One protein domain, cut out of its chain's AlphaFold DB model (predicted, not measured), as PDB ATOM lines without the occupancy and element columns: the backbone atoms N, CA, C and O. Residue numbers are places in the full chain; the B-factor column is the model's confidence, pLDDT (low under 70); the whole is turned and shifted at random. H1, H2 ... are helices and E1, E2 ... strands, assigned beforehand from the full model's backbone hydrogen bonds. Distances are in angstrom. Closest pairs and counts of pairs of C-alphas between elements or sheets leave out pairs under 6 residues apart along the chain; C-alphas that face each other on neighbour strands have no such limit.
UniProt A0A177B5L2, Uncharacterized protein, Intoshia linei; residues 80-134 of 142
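Overview. This is residues 80 to 134 of the 142 residues of an uncharacterized protein of Intoshia linei (UniProt A0A177B5L2). A long two-stranded hairpin, E3 and E4, forms one limb of an open arch, and a shorter hairpin, E1 and E2, forms the other, with an empty gap between the two. The helix H2 and the stretch of residues 107 to 115 bridge from the short hairpin to the long one, while the short helix H1 comes close to H2 with one C-alpha pair; the tip of the long hairpin, residues 122 to 127, sticks out free. The printed part has 55 residues, with two named helices and four named strands in the order H1, E1, E2, H2, E3, E4. Each of the two sheets, E1 - E2 and E3 - E4, is antiparallel, and the class is mixed, helices and strands. The whole is loose, with a radius of gyration of the C-alphas of 13.6 A, and flat, spanning 37 by 32 by 17 A.

Arrangement. E3, residues 116 to 122, and E4, residues 127 to 133, form an antiparallel hairpin, their directions at 164 degrees. N 119 and O 130 are 2.8 A apart, and N 132 and O 117 are 2.9 A apart, both within hydrogen-bond range. E1, residues 88 to 91, and E2, residues 94 to 97, form the other antiparallel hairpin, at 147 degrees. Within hydrogen-bond range there are N 91 and O 94, at 2.8 A, and N 96 and O 89, at 2.9 A. The two hairpins are apart: neither E1 nor E2 has a C-alpha within 8 A of E3 or E4. H1, residues 80 to 85, and H2, residues 100 to 106, are close but not clearly touching; their closest C-alphas, those of Phe 84 and Leu 103, are 7.1 A apart. They run opposite ways at a shallow tilt of 23 degrees. H2 is apart from E1 and E4. In H1 and H2 every O i to N i+4 pair is within hydrogen-bond range.

Along the chain. E3 begins at C-alpha 116, at (-147.104, -49.390, 141.951), and measures 19.6 A from first to last C-alpha. E4 measures 20.1 A and ends at C-alpha 133, at (-150.538, -51.174, 139.644). E1 measures 9.8 A, E2 10.0 A and H2 9.9 A. H1 begins at C-alpha 80, at (-141.478, -57.146, 119.325), and measures 8.6 A.

Size, cuts and confidence. The two C-alphas farthest apart, those of Lys 83 and Thr 124, are 36.8 A apart. The printed part, residues 80 to 134, has no cut. The link from H2 to E3, with 9 residues, is short; the other four links are tight. The mean pLDDT of the printed part is 86.2, and residues 80 and 134 are under 70.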
ATOM      1  N   ARG A  80    -141.166 -57.769 118.045       67.50
ATOM      2  CA  ARG A  80    -141.478 -57.146 119.325       67.50
ATOM      3  C   ARG A  80    -140.405 -57.420 120.384       67.50
ATOM      4  O   ARG A  80    -140.031 -56.497 121.085       67.50
ATOM      5  N   ASN A  81    -139.868 -58.640 120.462       72.44
ATOM      6  CA  ASN A  81    -138.797 -58.931 121.419       72.44
ATOM      7  C   ASN A  81    -137.497 -58.186 121.075       72.44
ATOM      8  O   ASN A  81    -136.856 -57.676 121.982       72.44
ATOM      9  N   TYR A  82    -137.150 -58.043 119.790       79.12
ATOM     10  CA  TYR A  82    -136.016 -57.211 119.366       79.12
ATOM     11  C   TYR A  82    -136.255 -55.728 119.652       79.12
ATOM     12  O   TYR A  82    -135.333 -55.042 120.069       79.12
ATOM     13  N   LYS A  83    -137.498 -55.250 119.492       79.38
ATOM     14  CA  LYS A  83    -137.875 -53.874 119.844       79.38
ATOM     15  C   LYS A  83    -137.655 -53.585 121.329       79.38
ATOM     16  O   LYS A  83    -137.274 -52.479 121.677       79.38
ATOM     17  N   PHE A  84    -137.903 -54.571 122.189       83.88
ATOM     18  CA  PHE A  84    -137.752 -54.399 123.629       83.88
ATOM     19  C   PHE A  84    -136.368 -54.755 124.166       83.88
ATOM     20  O   PHE A  84    -136.055 -54.364 125.282       83.88
ATOM     21  N   ALA A  85    -135.542 -55.466 123.394       87.06
ATOM     22  CA  ALA A  85    -134.232 -55.934 123.838       87.06
ATOM     23  C   ALA A  85    -133.312 -54.789 124.281       87.06
ATOM     24  O   ALA A  85    -132.552 -54.974 125.221       87.06
ATOM     25  N   SER A  86    -133.423 -53.606 123.667       89.69
ATOM     26  CA  SER A  86    -132.630 -52.424 124.032       89.69
ATOM     27  C   SER A  86    -132.924 -51.872 125.430       89.69
ATOM     28  O   SER A  86    -132.116 -51.115 125.955       89.69
ATOM     29  N   TYR A  87    -134.061 -52.227 126.034       90.69
ATOM     30  CA  TYR A  87    -134.410 -51.826 127.401       90.69
ATOM     31  C   TYR A  87    -133.892 -52.799 128.467       90.69
ATOM     32  O   TYR A  87    -134.111 -52.561 129.654       90.69
ATOM     33  N   PHE A  88    -133.255 -53.903 128.066       90.00
ATOM     34  CA  PHE A  88    -132.704 -54.897 128.979       90.00
ATOM     35  C   PHE A  88    -131.191 -54.967 128.840       90.00
ATOM     36  O   PHE A  88    -130.652 -54.971 127.737       90.00
ATOM     37  N   GLU A  89    -130.515 -55.105 129.970       92.38
ATOM     38  CA  GLU A  89    -129.073 -55.275 130.030       92.38
ATOM     39  C   GLU A  89    -128.734 -56.491 130.885       92.38
ATOM     40  O   GLU A  89    -129.388 -56.788 131.893       92.38
ATOM     41  N   ARG A  90    -127.719 -57.236 130.451       90.75
ATOM     42  CA  ARG A  90    -127.223 -58.401 131.173       90.75
ATOM     43  C   ARG A  90    -126.005 -57.995 131.992       90.75
ATOM     44  O   ARG A  90    -124.971 -57.684 131.419       90.75
ATOM     45  N   ASN A  91    -126.125 -58.109 133.310       89.44
ATOM     46  CA  ASN A  91    -125.015 -58.013 134.247       89.44
ATOM     47  C   ASN A  91    -124.671 -59.411 134.755       89.44
ATOM     48  O   ASN A  91    -125.402 -59.975 135.570       89.44
ATOM     49  N   VAL A  92    -123.553 -59.951 134.261       87.19
ATOM     50  CA  VAL A  92    -123.042 -61.297 134.570       87.19
ATOM     51  C   VAL A  92    -124.101 -62.370 134.271       87.19
ATOM     52  O   VAL A  92    -124.285 -62.740 133.110       87.19
ATOM     53  N   ASP A  93    -124.861 -62.784 135.285       88.31
ATOM     54  CA  ASP A  93    -125.871 -63.843 135.204       88.31
ATOM     55  C   ASP A  93    -127.313 -63.322 135.288       88.31
ATOM     56  O   ASP A  93    -128.266 -64.089 135.132       88.31
ATOM     57  N   ILE A  94    -127.504 -62.017 135.506       83.25
ATOM     58  CA  ILE A  94    -128.822 -61.411 135.707       83.25
ATOM     59  C   ILE A  94    -129.133 -60.457 134.557       83.25
ATOM     60  O   ILE A  94    -128.359 -59.561 134.226       83.25
ATOM     61  N   VAL A  95    -130.305 -60.632 133.948       87.12
ATOM     62  CA  VAL A  95    -130.870 -59.657 133.012       87.12
ATOM     63  C   VAL A  95    -131.798 -58.740 133.792       87.12
ATOM     64  O   VAL A  95    -132.742 -59.207 134.428       87.12
ATOM     65  N   HIS A  96    -131.540 -57.442 133.729       86.56
ATOM     66  CA  HIS A  96    -132.350 -56.418 134.375       86.56
ATOM     67  C   HIS A  96    -132.802 -55.379 133.348       86.56
ATOM     68  O   HIS A  96    -132.316 -55.345 132.218       86.56
ATOM     69  N   VAL A  97    -133.785 -54.565 133.724       89.62
ATOM     70  CA  VAL A  97    -134.281 -53.478 132.876       89.62
ATOM     71  C   VAL A  97    -133.350 -52.280 133.058       89.62
ATOM     72  O   VAL A  97    -133.329 -51.697 134.138       89.62
ATOM     73  N   SER A  98    -132.596 -51.914 132.021       91.88
ATOM     74  CA  SER A  98    -131.673 -50.771 132.050       91.88
ATOM     75  C   SER A  98    -132.404 -49.436 131.897       91.88
ATOM     76  O   SER A  98    -132.018 -48.435 132.493       91.88
ATOM     77  N   ASN A  99    -133.504 -49.415 131.137       89.12
ATOM     78  CA  ASN A  99    -134.332 -48.225 130.955       89.12
ATOM     79  C   ASN A  99    -135.818 -48.548 131.152       89.12
ATOM     80  O   ASN A  99    -136.557 -48.865 130.216       89.12
ATOM     81  N   PHE A 100    -136.245 -48.451 132.410       87.25
ATOM     82  CA  PHE A 100    -137.601 -48.781 132.838       87.25
ATOM     83  C   PHE A 100    -138.653 -47.805 132.296       87.25
ATOM     84  O   PHE A 100    -139.661 -48.238 131.740       87.25
ATOM     85  N   ASN A 101    -138.394 -46.498 132.370       86.62
ATOM     86  CA  ASN A 101    -139.329 -45.477 131.886       86.62
ATOM     87  C   ASN A 101    -139.545 -45.579 130.370       86.62
ATOM     88  O   ASN A 101    -140.679 -45.517 129.898       86.62
ATOM     89  N   GLY A 102    -138.474 -45.795 129.600       89.50
ATOM     90  CA  GLY A 102    -138.562 -46.008 128.156       89.50
ATOM     91  C   GLY A 102    -139.368 -47.259 127.804       89.50
ATOM     92  O   GLY A 102    -140.231 -47.208 126.928       89.50
ATOM     93  N   LEU A 103    -139.159 -48.356 128.539       89.25
ATOM     94  CA  LEU A 103    -139.927 -49.586 128.362       89.25
ATOM     95  C   LEU A 103    -141.425 -49.368 128.619       89.25
ATOM     96  O   LEU A 103    -142.251 -49.822 127.826       89.25
ATOM     97  N   LEU A 104    -141.788 -48.675 129.703       88.50
ATOM     98  CA  LEU A 104    -143.191 -48.409 130.036       88.50
ATOM     99  C   LEU A 104    -143.862 -47.459 129.039       88.50
ATOM    100  O   LEU A 104    -144.988 -47.733 128.613       88.50
ATOM    101  N   ASN A 105    -143.150 -46.428 128.578       88.69
ATOM    102  CA  ASN A 105    -143.620 -45.539 127.514       88.69
ATOM    103  C   ASN A 105    -143.886 -46.308 126.213       88.69
ATOM    104  O   ASN A 105    -144.934 -46.140 125.588       88.69
ATOM    105  N   GLU A 106    -142.980 -47.207 125.827       88.19
ATOM    106  CA  GLU A 106    -143.132 -48.048 124.637       88.19
ATOM    107  C   GLU A 106    -144.305 -49.037 124.765       88.19
ATOM    108  O   GLU A 106    -144.998 -49.340 123.790       88.19
ATOM    109  N   LEU A 107    -144.570 -49.519 125.982       86.06
ATOM    110  CA  LEU A 107    -145.737 -50.343 126.305       86.06
ATOM    111  C   LEU A 107    -147.035 -49.531 126.446       86.06
ATOM    112  O   LEU A 107    -148.101 -50.138 126.564       86.06
ATOM    113  N   LYS A 108    -146.961 -48.195 126.383       87.81
ATOM    114  CA  LYS A 108    -148.074 -47.258 126.605       87.81
ATOM    115  C   LYS A 108    -148.733 -47.442 127.973       87.81
ATOM    116  O   LYS A 108    -149.952 -47.346 128.103       87.81
ATOM    117  N   ILE A 109    -147.924 -47.745 128.983       84.19
ATOM    118  CA  ILE A 109    -148.362 -47.872 130.369       84.19
ATOM    119  C   ILE A 109    -148.026 -46.561 131.070       84.19
ATOM    120  O   ILE A 109    -146.863 -46.165 131.106       84.19
ATOM    121  N   ASN A 110    -149.037 -45.897 131.630       82.31
ATOM    122  CA  ASN A 110    -148.804 -44.722 132.457       82.31
ATOM    123  C   ASN A 110    -148.174 -45.166 133.783       82.31
ATOM    124  O   ASN A 110    -148.785 -45.920 134.544       82.31
ATOM    125  N   TYR A 111    -146.936 -44.747 134.023       79.81
ATOM    126  CA  TYR A 111    -146.199 -45.089 135.229       79.81
ATOM    127  C   TYR A 111    -146.324 -43.969 136.253       79.81
ATOM    128  O   TYR A 111    -145.763 -42.891 136.068       79.81
ATOM    129  N   ILE A 112    -147.021 -44.250 137.350       81.75
ATOM    130  CA  ILE A 112    -147.058 -43.392 138.531       81.75
ATOM    131  C   ILE A 112    -146.402 -44.197 139.645       81.75
ATOM    132  O   ILE A 112    -146.947 -45.206 140.087       81.75
ATOM    133  N   SER A 113    -145.209 -43.785 140.072       78.56
ATOM    134  CA  SER A 113    -144.396 -44.542 141.035       78.56
ATOM    135  C   SER A 113    -145.147 -44.882 142.322       78.56
ATOM    136  O   SER A 113    -144.951 -45.961 142.871       78.56
ATOM    137  N   ASN A 114    -146.029 -43.986 142.768       82.25
ATOM    138  CA  ASN A 114    -146.797 -44.141 144.003       82.25
ATOM    139  C   ASN A 114    -147.941 -45.163 143.892       82.25
ATOM    140  O   ASN A 114    -148.400 -45.665 144.915       82.25
ATOM    141  N   ASP A 115    -148.363 -45.522 142.676       84.25
ATOM    142  CA  ASP A 115    -149.495 -46.433 142.446       84.25
ATOM    143  C   ASP A 115    -149.045 -47.889 142.253       84.25
ATOM    144  O   ASP A 115    -149.865 -48.800 142.067       84.25
ATOM    145  N   TRP A 116    -147.728 -48.112 142.252       84.31
ATOM    146  CA  TRP A 116    -147.104 -49.390 141.951       84.31
ATOM    147  C   TRP A 116    -146.581 -50.042 143.227       84.31
ATOM    148  O   TRP A 116    -145.712 -49.518 143.916       84.31
ATOM    149  N   TYR A 117    -147.073 -51.245 143.506       85.19
ATOM    150  CA  TYR A 117    -146.737 -52.019 144.694       85.19
ATOM    151  C   TYR A 117    -146.032 -53.311 144.288       85.19
ATOM    152  O   TYR A 117    -146.559 -54.112 143.505       85.19
ATOM    153  N   LEU A 118    -144.833 -53.526 144.835       86.81
ATOM    154  CA  LEU A 118    -144.091 -54.770 144.680       86.81
ATOM    155  C   LEU A 118    -144.401 -55.704 145.853       86.81
ATOM    156  O   LEU A 118    -143.961 -55.485 146.978       86.81
ATOM    157  N   PHE A 119    -145.129 -56.779 145.575       87.38
ATOM    158  CA  PHE A 119    -145.393 -57.841 146.536       87.38
ATOM    159  C   PHE A 119    -144.331 -58.923 146.390       87.38
ATOM    160  O   PHE A 119    -144.307 -59.646 145.392       87.38
ATOM    161  N   MET A 120    -143.462 -59.041 147.389       92.88
ATOM    162  CA  MET A 120    -142.478 -60.116 147.469       92.88
ATOM    163  C   MET A 120    -142.939 -61.149 148.489       92.88
ATOM    164  O   MET A 120    -143.228 -60.821 149.636       92.88
ATOM    165  N   GLY A 121    -143.019 -62.402 148.059       91.44
ATOM    166  CA  GLY A 121    -143.264 -63.551 148.915       91.44
ATOM    167  C   GLY A 121    -142.119 -64.538 148.764       91.44
ATOM    168  O   GLY A 121    -141.738 -64.886 147.646       91.44
ATOM    169  N   CYS A 122    -141.579 -64.999 149.883       92.69
ATOM    170  CA  CYS A 122    -140.561 -66.037 149.904       92.69
ATOM    171  C   CYS A 122    -141.086 -67.242 150.686       92.69
ATOM    172  O   CYS A 122    -141.730 -67.093 151.722       92.69
ATOM    173  N   SER A 123    -140.820 -68.436 150.173       91.88
ATOM    174  CA  SER A 123    -141.009 -69.708 150.861       91.88
ATOM    175  C   SER A 123    -139.678 -70.456 150.888       91.88
ATOM    176  O   SER A 123    -138.736 -70.082 150.194       91.88
ATOM    177  N   THR A 124    -139.604 -71.570 151.614       90.56
ATOM    178  CA  THR A 124    -138.400 -72.420 151.637       90.56
ATOM    179  C   THR A 124    -138.000 -72.972 150.266       90.56
ATOM    180  O   THR A 124    -136.855 -73.371 150.089       90.56
ATOM    181  N   LYS A 125    -138.920 -73.011 149.292       93.62
ATOM    182  CA  LYS A 125    -138.688 -73.609 147.965       93.62
ATOM    183  C   LYS A 125    -138.714 -72.607 146.815       93.62
ATOM    184  O   LYS A 125    -138.344 -72.966 145.702       93.62
ATOM    185  N   SER A 126    -139.209 -71.390 147.032       90.88
ATOM    186  CA  SER A 126    -139.393 -70.431 145.943       90.88
ATOM    187  C   SER A 126    -139.478 -68.991 146.422       90.88
ATOM    188  O   SER A 126    -140.020 -68.695 147.487       90.88
ATOM    189  N   PHE A 127    -139.001 -68.097 145.564       89.19
ATOM    190  CA  PHE A 127    -139.187 -66.660 145.665       89.19
ATOM    191  C   PHE A 127    -140.158 -66.208 144.572       89.19
ATOM    192  O   PHE A 127    -140.028 -66.601 143.411       89.19
ATOM    193  N   LYS A 128    -141.148 -65.395 144.939       91.19
ATOM    194  CA  LYS A 128    -142.136 -64.835 144.019       91.19
ATOM    195  C   LYS A 128    -142.217 -63.333 144.229       91.19
ATOM    196  O   LYS A 128    -142.516 -62.875 145.324       91.19
ATOM    197  N   ALA A 129    -142.030 -62.582 143.155       89.75
ATOM    198  CA  ALA A 129    -142.279 -61.150 143.124       89.75
ATOM    199  C   ALA A 129    -143.449 -60.863 142.174       89.75
ATOM    200  O   ALA A 129    -143.517 -61.420 141.077       89.75
ATOM    201  N   ILE A 130    -144.390 -60.027 142.604       86.00
ATOM    202  CA  ILE A 130    -145.528 -59.577 141.803       86.00
ATOM    203  C   ILE A 130    -145.556 -58.056 141.851       86.00
ATOM    204  O   ILE A 130    -145.726 -57.474 142.918       86.00
ATOM    205  N   LEU A 131    -145.436 -57.423 140.690       84.56
ATOM    206  CA  LEU A 131    -145.633 -55.988 140.546       84.56
ATOM    207  C   LEU A 131    -147.098 -55.731 140.185       84.56
ATOM    208  O   LEU A 131    -147.594 -56.264 139.189       84.56
ATOM    209  N   LYS A 132    -147.805 -54.963 141.012       81.38
ATOM    210  CA  LYS A 132    -149.194 -54.555 140.778       81.38
ATOM    211  C   LYS A 132    -149.278 -53.040 140.666       81.38
ATOM    212  O   LYS A 132    -148.681 -52.341 141.469       81.38
ATOM    213  N   THR A 133    -150.078 -52.566 139.718       81.44
ATOM    214  CA  THR A 133    -150.538 -51.174 139.644       81.44
ATOM    215  C   THR A 133    -151.999 -51.132 140.075       81.44
ATOM    216  O   THR A 133    -152.760 -52.049 139.740       81.44
ATOM    217  N   GLN A 134    -152.408 -50.106 140.818       67.31
ATOM    218  CA  GLN A 134    -153.831 -49.827 140.997       67.31
ATOM    219  C   GLN A 134    -154.391 -49.373 139.642       67.31
ATOM    220  O   GLN A 134    -153.957 -48.376 139.079       67.31
TER     221      GLN A 134